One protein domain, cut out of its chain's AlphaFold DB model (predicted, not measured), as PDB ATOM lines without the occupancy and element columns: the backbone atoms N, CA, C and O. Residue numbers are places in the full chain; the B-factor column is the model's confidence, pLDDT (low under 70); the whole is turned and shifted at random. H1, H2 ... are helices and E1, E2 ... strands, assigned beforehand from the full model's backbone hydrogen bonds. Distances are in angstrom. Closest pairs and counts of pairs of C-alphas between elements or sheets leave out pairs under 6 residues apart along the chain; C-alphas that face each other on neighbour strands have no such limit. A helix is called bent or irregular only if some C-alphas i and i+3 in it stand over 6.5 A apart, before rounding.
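This is residues 37 to 109 of the 113 residues of the protein "Putative integron gene cassette protein" of uncultured bacterium (UniProt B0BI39). A small, strongly twisted three-strand sheet has H1 and the first part of H2 packed on one face and its other face bare. The rest of H2 leads away to H3, which is apart from the body; residues 87 to 92, 95 to 100 and 102 to 108 stick out. The printed part has 73 residues, in the order H1, E1, E2, E3, H2, H3, of mixed class. The antiparallel sheet runs E1, E2, E3; the whole is loose, radius of gyration of the C-alphas 14.3 A, spans 35 by 29 by 22 A.

H1, residues 37 to 46, begins at C-alpha 37 (31.536, 16.788, 90.680). E1, 50 to 56, measures 18.6 A, E2, 59 to 66, 22.6 A, and E3, 69 to 73, 13.4 A. H2, 76 to 92, measures 22.5 A and is irregular: C-alphas 88 and 91 are 9.5 A apart; it has a kink of 61 degrees near residue 86. H3, 97 to 107, ends at C-alpha 107 (26.945, 37.176, 105.322).

E1, E2 and E3 form a meander, each strand the antiparallel neighbour of the one before. N 52 and O 63 are 2.9 A apart in hairpin E1 and E2, N 64 and O 71 2.9 A in hairpin E2 and E3, both within hydrogen-bond range. H1 and H2 are on the same face, making two layers, at heights over the sheet of 9.7 A and 8.0 A. H2 touches H1 with residues 76 to 83 alone, closest C-alphas Cys 40 and Cys 77, 5.1 A, at a steep tilt of 43 degrees, the same way. The closest C-alphas of H2 and E3 are those of Ala 73 and Leu 79, 5.7 A. H3 is not on the sheet and is apart from H2. In H1 and H3 every O i to N i+4 pair is within hydrogen-bond range, in H2 11 of 13.

The C-alphas of Glu 67 and Glu 109, the two farthest apart, are 39.5 A apart. The printed part has no cut, its five links are tight, and no printed residue is under pLDDT 70.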
ATOM      1  N   MET A  37      31.365  17.938  89.777       94.62
ATOM      2  CA  MET A  37      31.536  16.788  90.680       94.62
ATOM      3  C   MET A  37      32.621  15.814  90.204       94.62
ATOM      4  O   MET A  37      33.500  15.444  90.978       94.62
ATOM      5  N   ALA A  38      32.594  15.432  88.922       95.94
ATOM      6  CA  ALA A  38      33.579  14.516  88.345       95.94
ATOM      7  C   ALA A  38      35.021  15.059  88.413       95.94
ATOM      8  O   ALA A  38      35.881  14.339  88.919       95.94
ATOM      9  N   PRO A  39      35.328  16.305  87.984       96.81
ATOM     10  CA  PRO A  39      36.680  16.834  88.150       96.81
ATOM     11  C   PRO A  39      37.076  17.002  89.624       96.81
ATOM     12  O   PRO A  39      38.230  16.748  89.952       96.81
ATOM     13  N   CYS A  40      36.150  17.355  90.525       97.94
ATOM     14  CA  CYS A  40      36.435  17.400  91.964       97.94
ATOM     15  C   CYS A  40      36.865  16.019  92.506       97.94
ATOM     16  O   CYS A  40      37.854  15.929  93.230       97.94
ATOM     17  N   TRP A  41      36.173  14.944  92.108       97.81
ATOM     18  CA  TRP A  41      36.539  13.566  92.458       97.81
ATOM     19  C   TRP A  41      37.918  13.164  91.915       97.81
ATOM     20  O   TRP A  41      38.741  12.662  92.673       97.81
ATOM     21  N   VAL A  42      38.202  13.440  90.638       98.31
ATOM     22  CA  VAL A  42      39.509  13.128  90.026       98.31
ATOM     23  C   VAL A  42      40.652  13.790  90.797       98.31
ATOM     24  O   VAL A  42      41.642  13.138  91.109       98.31
ATOM     25  N   VAL A  43      40.499  15.065  91.162       98.38
ATOM     26  CA  VAL A  43      41.524  15.788  91.926       98.38
ATOM     27  C   VAL A  43      41.710  15.195  93.325       98.38
ATOM     28  O   VAL A  43      42.835  15.133  93.811       98.38
ATOM     29  N   LEU A  44      40.644  14.741  93.989       98.38
ATOM     30  CA  LEU A  44      40.760  14.061  95.285       98.38
ATOM     31  C   LEU A  44      41.608  12.783  95.181       98.38
ATOM     32  O   LEU A  44      42.504  12.590  96.005       98.38
ATOM     33  N   GLU A  45      41.391  11.969  94.147       98.19
ATOM     34  CA  GLU A  45      42.199  10.770  93.876       98.19
ATOM     35  C   GLU A  45      43.667  11.126  93.581       98.19
ATOM     36  O   GLU A  45      44.583  10.510  94.126       98.19
ATOM     37  N   GLU A  46      43.923  12.178  92.795       97.94
ATOM     38  CA  GLU A  46      45.282  12.686  92.530       97.94
ATOM     39  C   GLU A  46      45.989  13.203  93.794       97.94
ATOM     40  O   GLU A  46      47.211  13.103  93.915       97.94
ATOM     41  N   LEU A  47      45.229  13.727  94.760       96.19
ATOM     42  CA  LEU A  47      45.720  14.134  96.082       96.19
ATOM     43  C   LEU A  47      45.933  12.946  97.040       96.19
ATOM     44  O   LEU A  47      46.325  13.155  98.192       96.19
ATOM     45  N   GLY A  48      45.693  11.716  96.578       97.12
ATOM     46  CA  GLY A  48      45.896  10.479  97.330       97.12
ATOM     47  C   GLY A  48      44.740  10.106  98.253       97.12
ATOM     48  O   GLY A  48      44.932   9.281  99.145       97.12
ATOM     49  N   TYR A  49      43.564  10.712  98.078       98.12
ATOM     50  CA  TYR A  49      42.360  10.282  98.781       98.12
ATOM     51  C   TYR A  49      41.682   9.145  98.026       98.12
ATOM     52  O   TYR A  49      41.553   9.197  96.812       98.12
ATOM     53  N   THR A  50      41.178   8.158  98.756       98.19
ATOM     54  CA  THR A  50      40.165   7.234  98.244       98.19
ATOM     55  C   THR A  50      38.792   7.825  98.530       98.19
ATOM     56  O   THR A  50      38.477   8.118  99.688       98.19
ATOM     57  N   VAL A  51      37.975   8.015  97.492       98.06
ATOM     58  CA  VAL A  51      36.622   8.571  97.638       98.06
ATOM     59  C   VAL A  51      35.565   7.469  97.580       98.06
ATOM     60  O   VAL A  51      35.547   6.647  96.666       98.06
ATOM     61  N   THR A  52      34.652   7.461  98.548       97.94
ATOM     62  CA  THR A  52      33.545   6.497  98.650       97.94
ATOM     63  C   THR A  52      32.246   7.203  99.028       97.94
ATOM     64  O   THR A  52      32.263   8.346  99.481       97.94
ATOM     65  N   THR A  53      31.112   6.525  98.851       96.94
ATOM     66  CA  THR A  53      29.827   6.964  99.401       96.94
ATOM     67  C   THR A  53      29.333   5.969 100.442       96.94
ATOM     68  O   THR A  53      29.537   4.757 100.332       96.94
ATOM     69  N   THR A  54      28.708   6.488 101.492       94.19
ATOM     70  CA  THR A  54      28.068   5.715 102.558       94.19
ATOM     71  C   THR A  54      26.695   6.301 102.863       94.19
ATOM     72  O   THR A  54      26.382   7.407 102.430       94.19
ATOM     73  N   TYR A  55      25.870   5.577 103.614       92.94
ATOM     74  CA  TYR A  55      24.571   6.071 104.065       92.94
ATOM     75  C   TYR A  55      24.575   6.256 105.581       92.94
ATOM     76  O   TYR A  55      24.843   5.312 106.328       92.94
ATOM     77  N   LEU A  56      24.239   7.461 106.037       88.44
ATOM     78  CA  LEU A  56      24.046   7.787 107.447       88.44
ATOM     79  C   LEU A  56      22.634   8.340 107.647       88.44
ATOM     80  O   LEU A  56      22.307   9.420 107.157       88.44
ATOM     81  N   ASN A  57      21.799   7.610 108.392       91.25
ATOM     82  CA  ASN A  57      20.389   7.958 108.619       91.25
ATOM     83  C   ASN A  57      19.634   8.243 107.302       91.25
ATOM     84  O   ASN A  57      19.017   9.295 107.164       91.25
ATOM     85  N   ASP A  58      19.751   7.332 106.330       92.25
ATOM     86  CA  ASP A  58      19.165   7.416 104.979       92.25
ATOM     87  C   ASP A  58      19.690   8.547 104.074       92.25
ATOM     88  O   ASP A  58      19.253   8.670 102.932       92.25
ATOM     89  N   ASN A  59      20.675   9.326 104.530       92.19
ATOM     90  CA  ASN A  59      21.338  10.334 103.706       92.19
ATOM     91  C   ASN A  59      22.631   9.771 103.119       92.19
ATOM     92  O   ASN A  59      23.438   9.188 103.847       92.19
ATOM     93  N   GLU A  60      22.821   9.948 101.811       94.12
ATOM     94  CA  GLU A  60      24.093   9.658 101.151       94.12
ATOM     95  C   GLU A  60      25.142  10.676 101.607       94.12
ATOM     96  O   GLU A  60      24.926  11.881 101.522       94.12
ATOM     97  N   ILE A  61      26.273  10.176 102.089       97.00
ATOM     98  CA  ILE A  61      27.421  10.960 102.528       97.00
ATOM     99  C   ILE A  61      28.622  10.535 101.696       97.00
ATOM    100  O   ILE A  61      28.952   9.349 101.611       97.00
ATOM    101  N   TRP A  62      29.304  11.515 101.116       97.56
ATOM    102  CA  TRP A  62      30.577  11.318 100.443       97.56
ATOM    103  C   TRP A  62      31.706  11.367 101.462       97.56
ATOM    104  O   TRP A  62      31.760  12.268 102.302       97.56
ATOM    105  N   VAL A  63      32.632  10.418 101.363       98.06
ATOM    106  CA  VAL A  63      33.786  10.292 102.253       98.06
ATOM    107  C   VAL A  63      35.067  10.286 101.426       98.06
ATOM    108  O   VAL A  63      35.187   9.504 100.486       98.06
ATOM    109  N   ALA A  64      36.033  11.135 101.784       98.19
ATOM    110  CA  ALA A  64      37.399  11.095 101.258       98.19
ATOM    111  C   ALA A  64      38.376  10.711 102.374       98.19
ATOM    112  O   ALA A  64      38.503  11.429 103.372       98.19
ATOM    113  N   GLU A  65      39.092   9.602 102.191       97.94
ATOM    114  CA  GLU A  65      40.028   9.058 103.182       97.94
ATOM    115  C   GLU A  65      41.462   9.004 102.646       97.94
ATOM    116  O   GLU A  65      41.696   8.565 101.522       97.94
ATOM    117  N   LYS A  66      42.431   9.418 103.468       95.56
ATOM    118  CA  LYS A  66      43.871   9.155 103.294       95.56
ATOM    119  C   LYS A  66      44.511   8.988 104.671       95.56
ATOM    120  O   LYS A  66      43.955   9.509 105.623       95.56
ATOM    121  N   GLU A  67      45.655   8.309 104.771       90.12
ATOM    122  CA  GLU A  67      46.404   7.968 106.005       90.12
ATOM    123  C   GLU A  67      45.906   8.575 107.340       90.12
ATOM    124  O   GLU A  67      45.471   7.836 108.222       90.12
ATOM    125  N   ASP A  68      45.976   9.901 107.505       89.00
ATOM    126  CA  ASP A  68      45.648  10.637 108.733       89.00
ATOM    127  C   ASP A  68      44.415  11.564 108.632       89.00
ATOM    128  O   ASP A  68      44.188  12.397 109.516       89.00
ATOM    129  N   MET A  69      43.608  11.442 107.576       93.00
ATOM    130  CA  MET A  69      42.438  12.283 107.311       93.00
ATOM    131  C   MET A  69      41.222  11.483 106.837       93.00
ATOM    132  O   MET A  69      41.289  10.693 105.901       93.00
ATOM    133  N   ASN A  70      40.075  11.795 107.438       95.75
ATOM    134  CA  ASN A  70      38.752  11.357 107.009       95.75
ATOM    135  C   ASN A  70      37.875  12.608 106.873       95.75
ATOM    136  O   ASN A  70      37.693  13.343 107.847       95.75
ATOM    137  N   LEU A  71      37.412  12.889 105.658       96.56
ATOM    138  CA  LEU A  71      36.590  14.053 105.332       96.56
ATOM    139  C   LEU A  71      35.214  13.579 104.883       96.56
ATOM    140  O   LEU A  71      35.127  12.607 104.139       96.56
ATOM    141  N   GLN A  72      34.162  14.277 105.306       97.38
ATOM    142  CA  GLN A  72      32.774  13.926 105.001       97.38
ATOM    143  C   GLN A  72      32.015  15.156 104.517       97.38
ATOM    144  O   GLN A  72      32.165  16.234 105.100       97.38
ATOM    145  N   ALA A  73      31.225  14.999 103.457       96.88
ATOM    146  CA  ALA A  73      30.371  16.048 102.911       96.88
ATOM    147  C   ALA A  73      29.245  15.466 102.043       96.88
ATOM    148  O   ALA A  73      29.201  14.263 101.790       96.88
ATOM    149  N   ASP A  74      28.372  16.338 101.542       95.56
ATOM    150  CA  ASP A  74      27.239  15.954 100.691       95.56
ATOM    151  C   ASP A  74      27.632  15.775  99.211       95.56
ATOM    152  O   ASP A  74      26.867  15.217  98.426       95.56
ATOM    153  N   ASP A  75      28.827  16.229  98.811       95.56
ATOM    154  CA  ASP A  75      29.312  16.143  97.433       95.56
ATOM    155  C   ASP A  75      30.859  16.198  97.319       95.56
ATOM    156  O   ASP A  75      31.548  16.696  98.222       95.56
ATOM    157  N   PRO A  76      31.438  15.742  96.185       96.88
ATOM    158  CA  PRO A  76      32.886  15.754  95.959       96.88
ATOM    159  C   PRO A  76      33.545  17.137  95.954       96.88
ATOM    160  O   PRO A  76      34.725  17.254  96.284       96.88
ATOM    161  N   CYS A  77      32.839  18.197  95.556       97.19
ATOM    162  CA  CYS A  77      33.423  19.535  95.529       97.19
ATOM    163  C   CYS A  77      33.534  20.125  96.931       97.19
ATOM    164  O   CYS A  77      34.552  20.747  97.247       97.19
ATOM    165  N   THR A  78      32.560  19.856  97.800       97.56
ATOM    166  CA  THR A  78      32.670  20.175  99.225       97.56
ATOM    167  C   THR A  78      33.810  19.383  99.878       97.56
ATOM    168  O   THR A  78      34.626  19.978 100.586       97.56
ATOM    169  N   LEU A  79      33.968  18.086  99.568       97.88
ATOM    170  CA  LEU A  79      35.125  17.292 100.024       97.88
ATOM    171  C   LEU A  79      36.465  17.892  99.578       97.88
ATOM    172  O   LEU A  79      37.379  18.028 100.394       97.88
ATOM    173  N   LEU A  80      36.586  18.286  98.308       97.94
ATOM    174  CA  LEU A  80      37.791  18.941  97.797       97.94
ATOM    175  C   LEU A  80      38.061  20.263  98.530       97.94
ATOM    176  O   LEU A  80      39.203  20.540  98.898       97.94
ATOM    177  N   GLY A  81      37.021  21.050  98.810       97.50
ATOM    178  CA  GLY A  81      37.123  22.257  99.628       97.50
ATOM    179  C   GLY A  81      37.702  21.979 101.019       97.50
ATOM    180  O   GLY A  81      38.640  22.660 101.440       97.50
ATOM    181  N   LEU A  82      37.211  20.942 101.706       97.44
ATOM    182  CA  LEU A  82      37.734  20.515 103.010       97.44
ATOM    183  C   LEU A  82      39.192  20.046 102.917       97.44
ATOM    184  O   LEU A  82      40.017  20.446 103.742       97.44
ATOM    185  N   ALA A  83      39.536  19.259 101.894       96.75
ATOM    186  CA  ALA A  83      40.901  18.785 101.674       96.75
ATOM    187  C   ALA A  83      41.876  19.959 101.506       96.75
ATOM    188  O   ALA A  83      42.912  20.011 102.174       96.75
ATOM    189  N   LYS A  84      41.517  20.954 100.685       97.19
ATOM    190  CA  LYS A  84      42.339  22.158 100.486       97.19
ATOM    191  C   LYS A  84      42.392  23.046 101.727       97.19
ATOM    192  O   LYS A  84      43.445  23.616 102.005       97.19
ATOM    193  N   LEU A  85      41.307  23.152 102.495       96.81
ATOM    194  CA  LEU A  85      41.296  23.902 103.752       96.81
ATOM    195  C   LEU A  85      42.311  23.329 104.748       96.81
ATOM    196  O   LEU A  85      43.102  24.080 105.326       96.81
ATOM    197  N   VAL A  86      42.312  22.005 104.921       94.62
ATOM    198  CA  VAL A  86      43.260  21.318 105.805       94.62
ATOM    199  C   VAL A  86      44.680  21.378 105.243       94.62
ATOM    200  O   VAL A  86      45.614  21.563 106.012       94.62
ATOM    201  N   GLU A  87      44.878  21.302 103.927       93.62
ATOM    202  CA  GLU A  87      46.207  21.480 103.325       93.62
ATOM    203  C   GLU A  87      46.796  22.872 103.613       93.62
ATOM    204  O   GLU A  87      47.966  22.988 103.972       93.62
ATOM    205  N   ILE A  88      45.983  23.930 103.512       95.88
ATOM    206  CA  ILE A  88      46.433  25.319 103.694       95.88
ATOM    207  C   ILE A  88      46.662  25.656 105.173       95.88
ATOM    208  O   ILE A  88      47.615  26.359 105.507       95.88
ATOM    209  N   ARG A  89      45.775  25.206 106.069       95.56
ATOM    210  CA  ARG A  89      45.790  25.600 107.492       95.56
ATOM    211  C   ARG A  89      46.302  24.516 108.444       95.56
ATOM    212  O   ARG A  89      46.508  24.780 109.631       95.56
ATOM    213  N   GLY A  90      46.496  23.298 107.953       91.38
ATOM    214  CA  GLY A  90      46.849  22.135 108.756       91.38
ATOM    215  C   GLY A  90      45.794  21.809 109.817       91.38
ATOM    216  O   GLY A  90      44.600  22.066 109.667       91.38
ATOM    217  N   LYS A  91      46.260  21.274 110.951       86.44
ATOM    218  CA  LYS A  91      45.410  20.898 112.097       86.44
ATOM    219  C   LYS A  91      44.676  22.089 112.732       86.44
ATOM    220  O   LYS A  91      43.636  21.897 113.352       86.44
ATOM    221  N   ASN A  92      45.169  23.312 112.526       88.75
ATOM    222  CA  ASN A  92      44.572  24.552 113.027       88.75
ATOM    223  C   ASN A  92      43.633  25.190 111.986       88.75
ATOM    224  O   ASN A  92      43.607  26.408 111.795       88.75
ATOM    225  N   TRP A  93      42.863  24.363 111.274       92.94
ATOM    226  CA  TRP A  93      41.946  24.819 110.229       92.94
ATOM    227  C   TRP A  93      40.842  25.743 110.750       92.94
ATOM    228  O   TRP A  93      40.357  26.588 110.002       92.94
ATOM    229  N   ARG A  94      40.496  25.645 112.038       94.06
ATOM    230  CA  ARG A  94      39.537  26.551 112.678       94.06
ATOM    231  C   ARG A  94      40.091  27.980 112.721       94.06
ATOM    232  O   ARG A  94      41.292  28.201 112.891       94.06
ATOM    233  N   VAL A  95      39.205  28.947 112.532       94.88
ATOM    234  CA  VAL A  95      39.469  30.379 112.733       94.88
ATOM    235  C   VAL A  95      39.121  30.775 114.174       94.88
ATOM    236  O   VAL A  95      38.507  29.979 114.886       94.88
ATOM    237  N   SER A  96      39.550  31.954 114.630       95.31
ATOM    238  CA  SER A  96      39.183  32.448 115.967       95.31
ATOM    239  C   SER A  96      37.714  32.863 116.035       95.31
ATOM    240  O   SER A  96      37.125  33.199 115.012       95.31
ATOM    241  N   ASP A  97      37.153  32.931 117.244       95.81
ATOM    242  CA  ASP A  97      35.769  33.377 117.464       95.81
ATOM    243  C   ASP A  97      35.507  34.760 116.849       95.81
ATOM    244  O   ASP A  97      34.538  34.934 116.127       95.81
ATOM    245  N   SER A  98      36.449  35.701 116.979       96.62
ATOM    246  CA  SER A  98      36.337  37.020 116.339       96.62
ATOM    247  C   SER A  98      36.211  36.953 114.811       96.62
ATOM    248  O   SER A  98      35.505  37.747 114.207       96.62
ATOM    249  N   GLN A  99      36.894  36.001 114.166       96.19
ATOM    250  CA  GLN A  99      36.799  35.804 112.717       96.19
ATOM    251  C   GLN A  99      35.490  35.108 112.322       96.19
ATOM    252  O   GLN A  99      35.034  35.269 111.191       96.19
ATOM    253  N   ILE A 100      34.902  34.323 113.231       95.25
ATOM    254  CA  ILE A 100      33.563  33.749 113.063       95.25
ATOM    255  C   ILE A 100      32.525  34.869 113.148       95.25
ATOM    256  O   ILE A 100      31.681  34.951 112.260       95.25
ATOM    257  N   ASP A 101      32.629  35.756 114.139       95.25
ATOM    258  CA  ASP A 101      31.739  36.912 114.297       95.25
ATOM    259  C   ASP A 101      31.782  37.811 113.053       95.25
ATOM    260  O   ASP A 101      30.740  38.119 112.476       95.25
ATOM    261  N   ASP A 102      32.983  38.132 112.555       95.75
ATOM    262  CA  ASP A 102      33.164  38.901 111.314       95.75
ATOM    263  C   ASP A 102      32.497  38.217 110.101       95.75
ATOM    264  O   ASP A 102      31.922  38.878 109.230       95.75
ATOM    265  N   PHE A 103      32.579  36.883 110.010       94.56
ATOM    266  CA  PHE A 103      31.952  36.111 108.934       94.56
ATOM    267  C   PHE A 103      30.421  36.129 109.038       94.56
ATOM    268  O   PHE A 103      29.743  36.362 108.034       94.56
ATOM    269  N   VAL A 104      29.879  35.921 110.240       94.31
ATOM    270  CA  VAL A 104      28.433  35.952 110.506       94.31
ATOM    271  C   VAL A 104      27.869  37.336 110.202       94.31
ATOM    272  O   VAL A 104      26.920  37.442 109.424       94.31
ATOM    273  N   GLN A 105      28.510  38.395 110.700       93.75
ATOM    274  CA  GLN A 105      28.107  39.774 110.434       93.75
ATOM    275  C   GLN A 105      28.064  40.080 108.935       93.75
ATOM    276  O   GLN A 105      27.133  40.711 108.437       93.75
ATOM    277  N   ARG A 106      29.069  39.619 108.185       93.75
ATOM    278  CA  ARG A 106      29.191  39.933 106.760       93.75
ATOM    279  C   ARG A 106      28.153  39.241 105.877       93.75
ATOM    280  O   ARG A 106      27.796  39.806 104.844       93.75
ATOM    281  N   PHE A 107      27.740  38.023 106.221       91.69
ATOM    282  CA  PHE A 107      26.945  37.176 105.322       91.69
ATOM    283  C   PHE A 107      25.559  36.795 105.852       91.69
ATOM    284  O   PHE A 107      24.739  36.343 105.056       91.69
ATOM    285  N   TYR A 108      25.281  36.976 107.147       85.19
ATOM    286  CA  TYR A 108      24.034  36.523 107.779       85.19
ATOM    287  C   TYR A 108      23.300  37.598 108.598       85.19
ATOM    288  O   TYR A 108      22.111  37.430 108.844       85.19
ATOM    289  N   GLU A 109      23.935  38.707 108.995       74.31
ATOM    290  CA  GLU A 109      23.279  39.749 109.819       74.31
ATOM    291  C   GLU A 109      22.495  40.818 109.032       74.31
ATOM    292  O   GLU A 109      22.215  41.905 109.539       74.31
TER     293      GLU A 109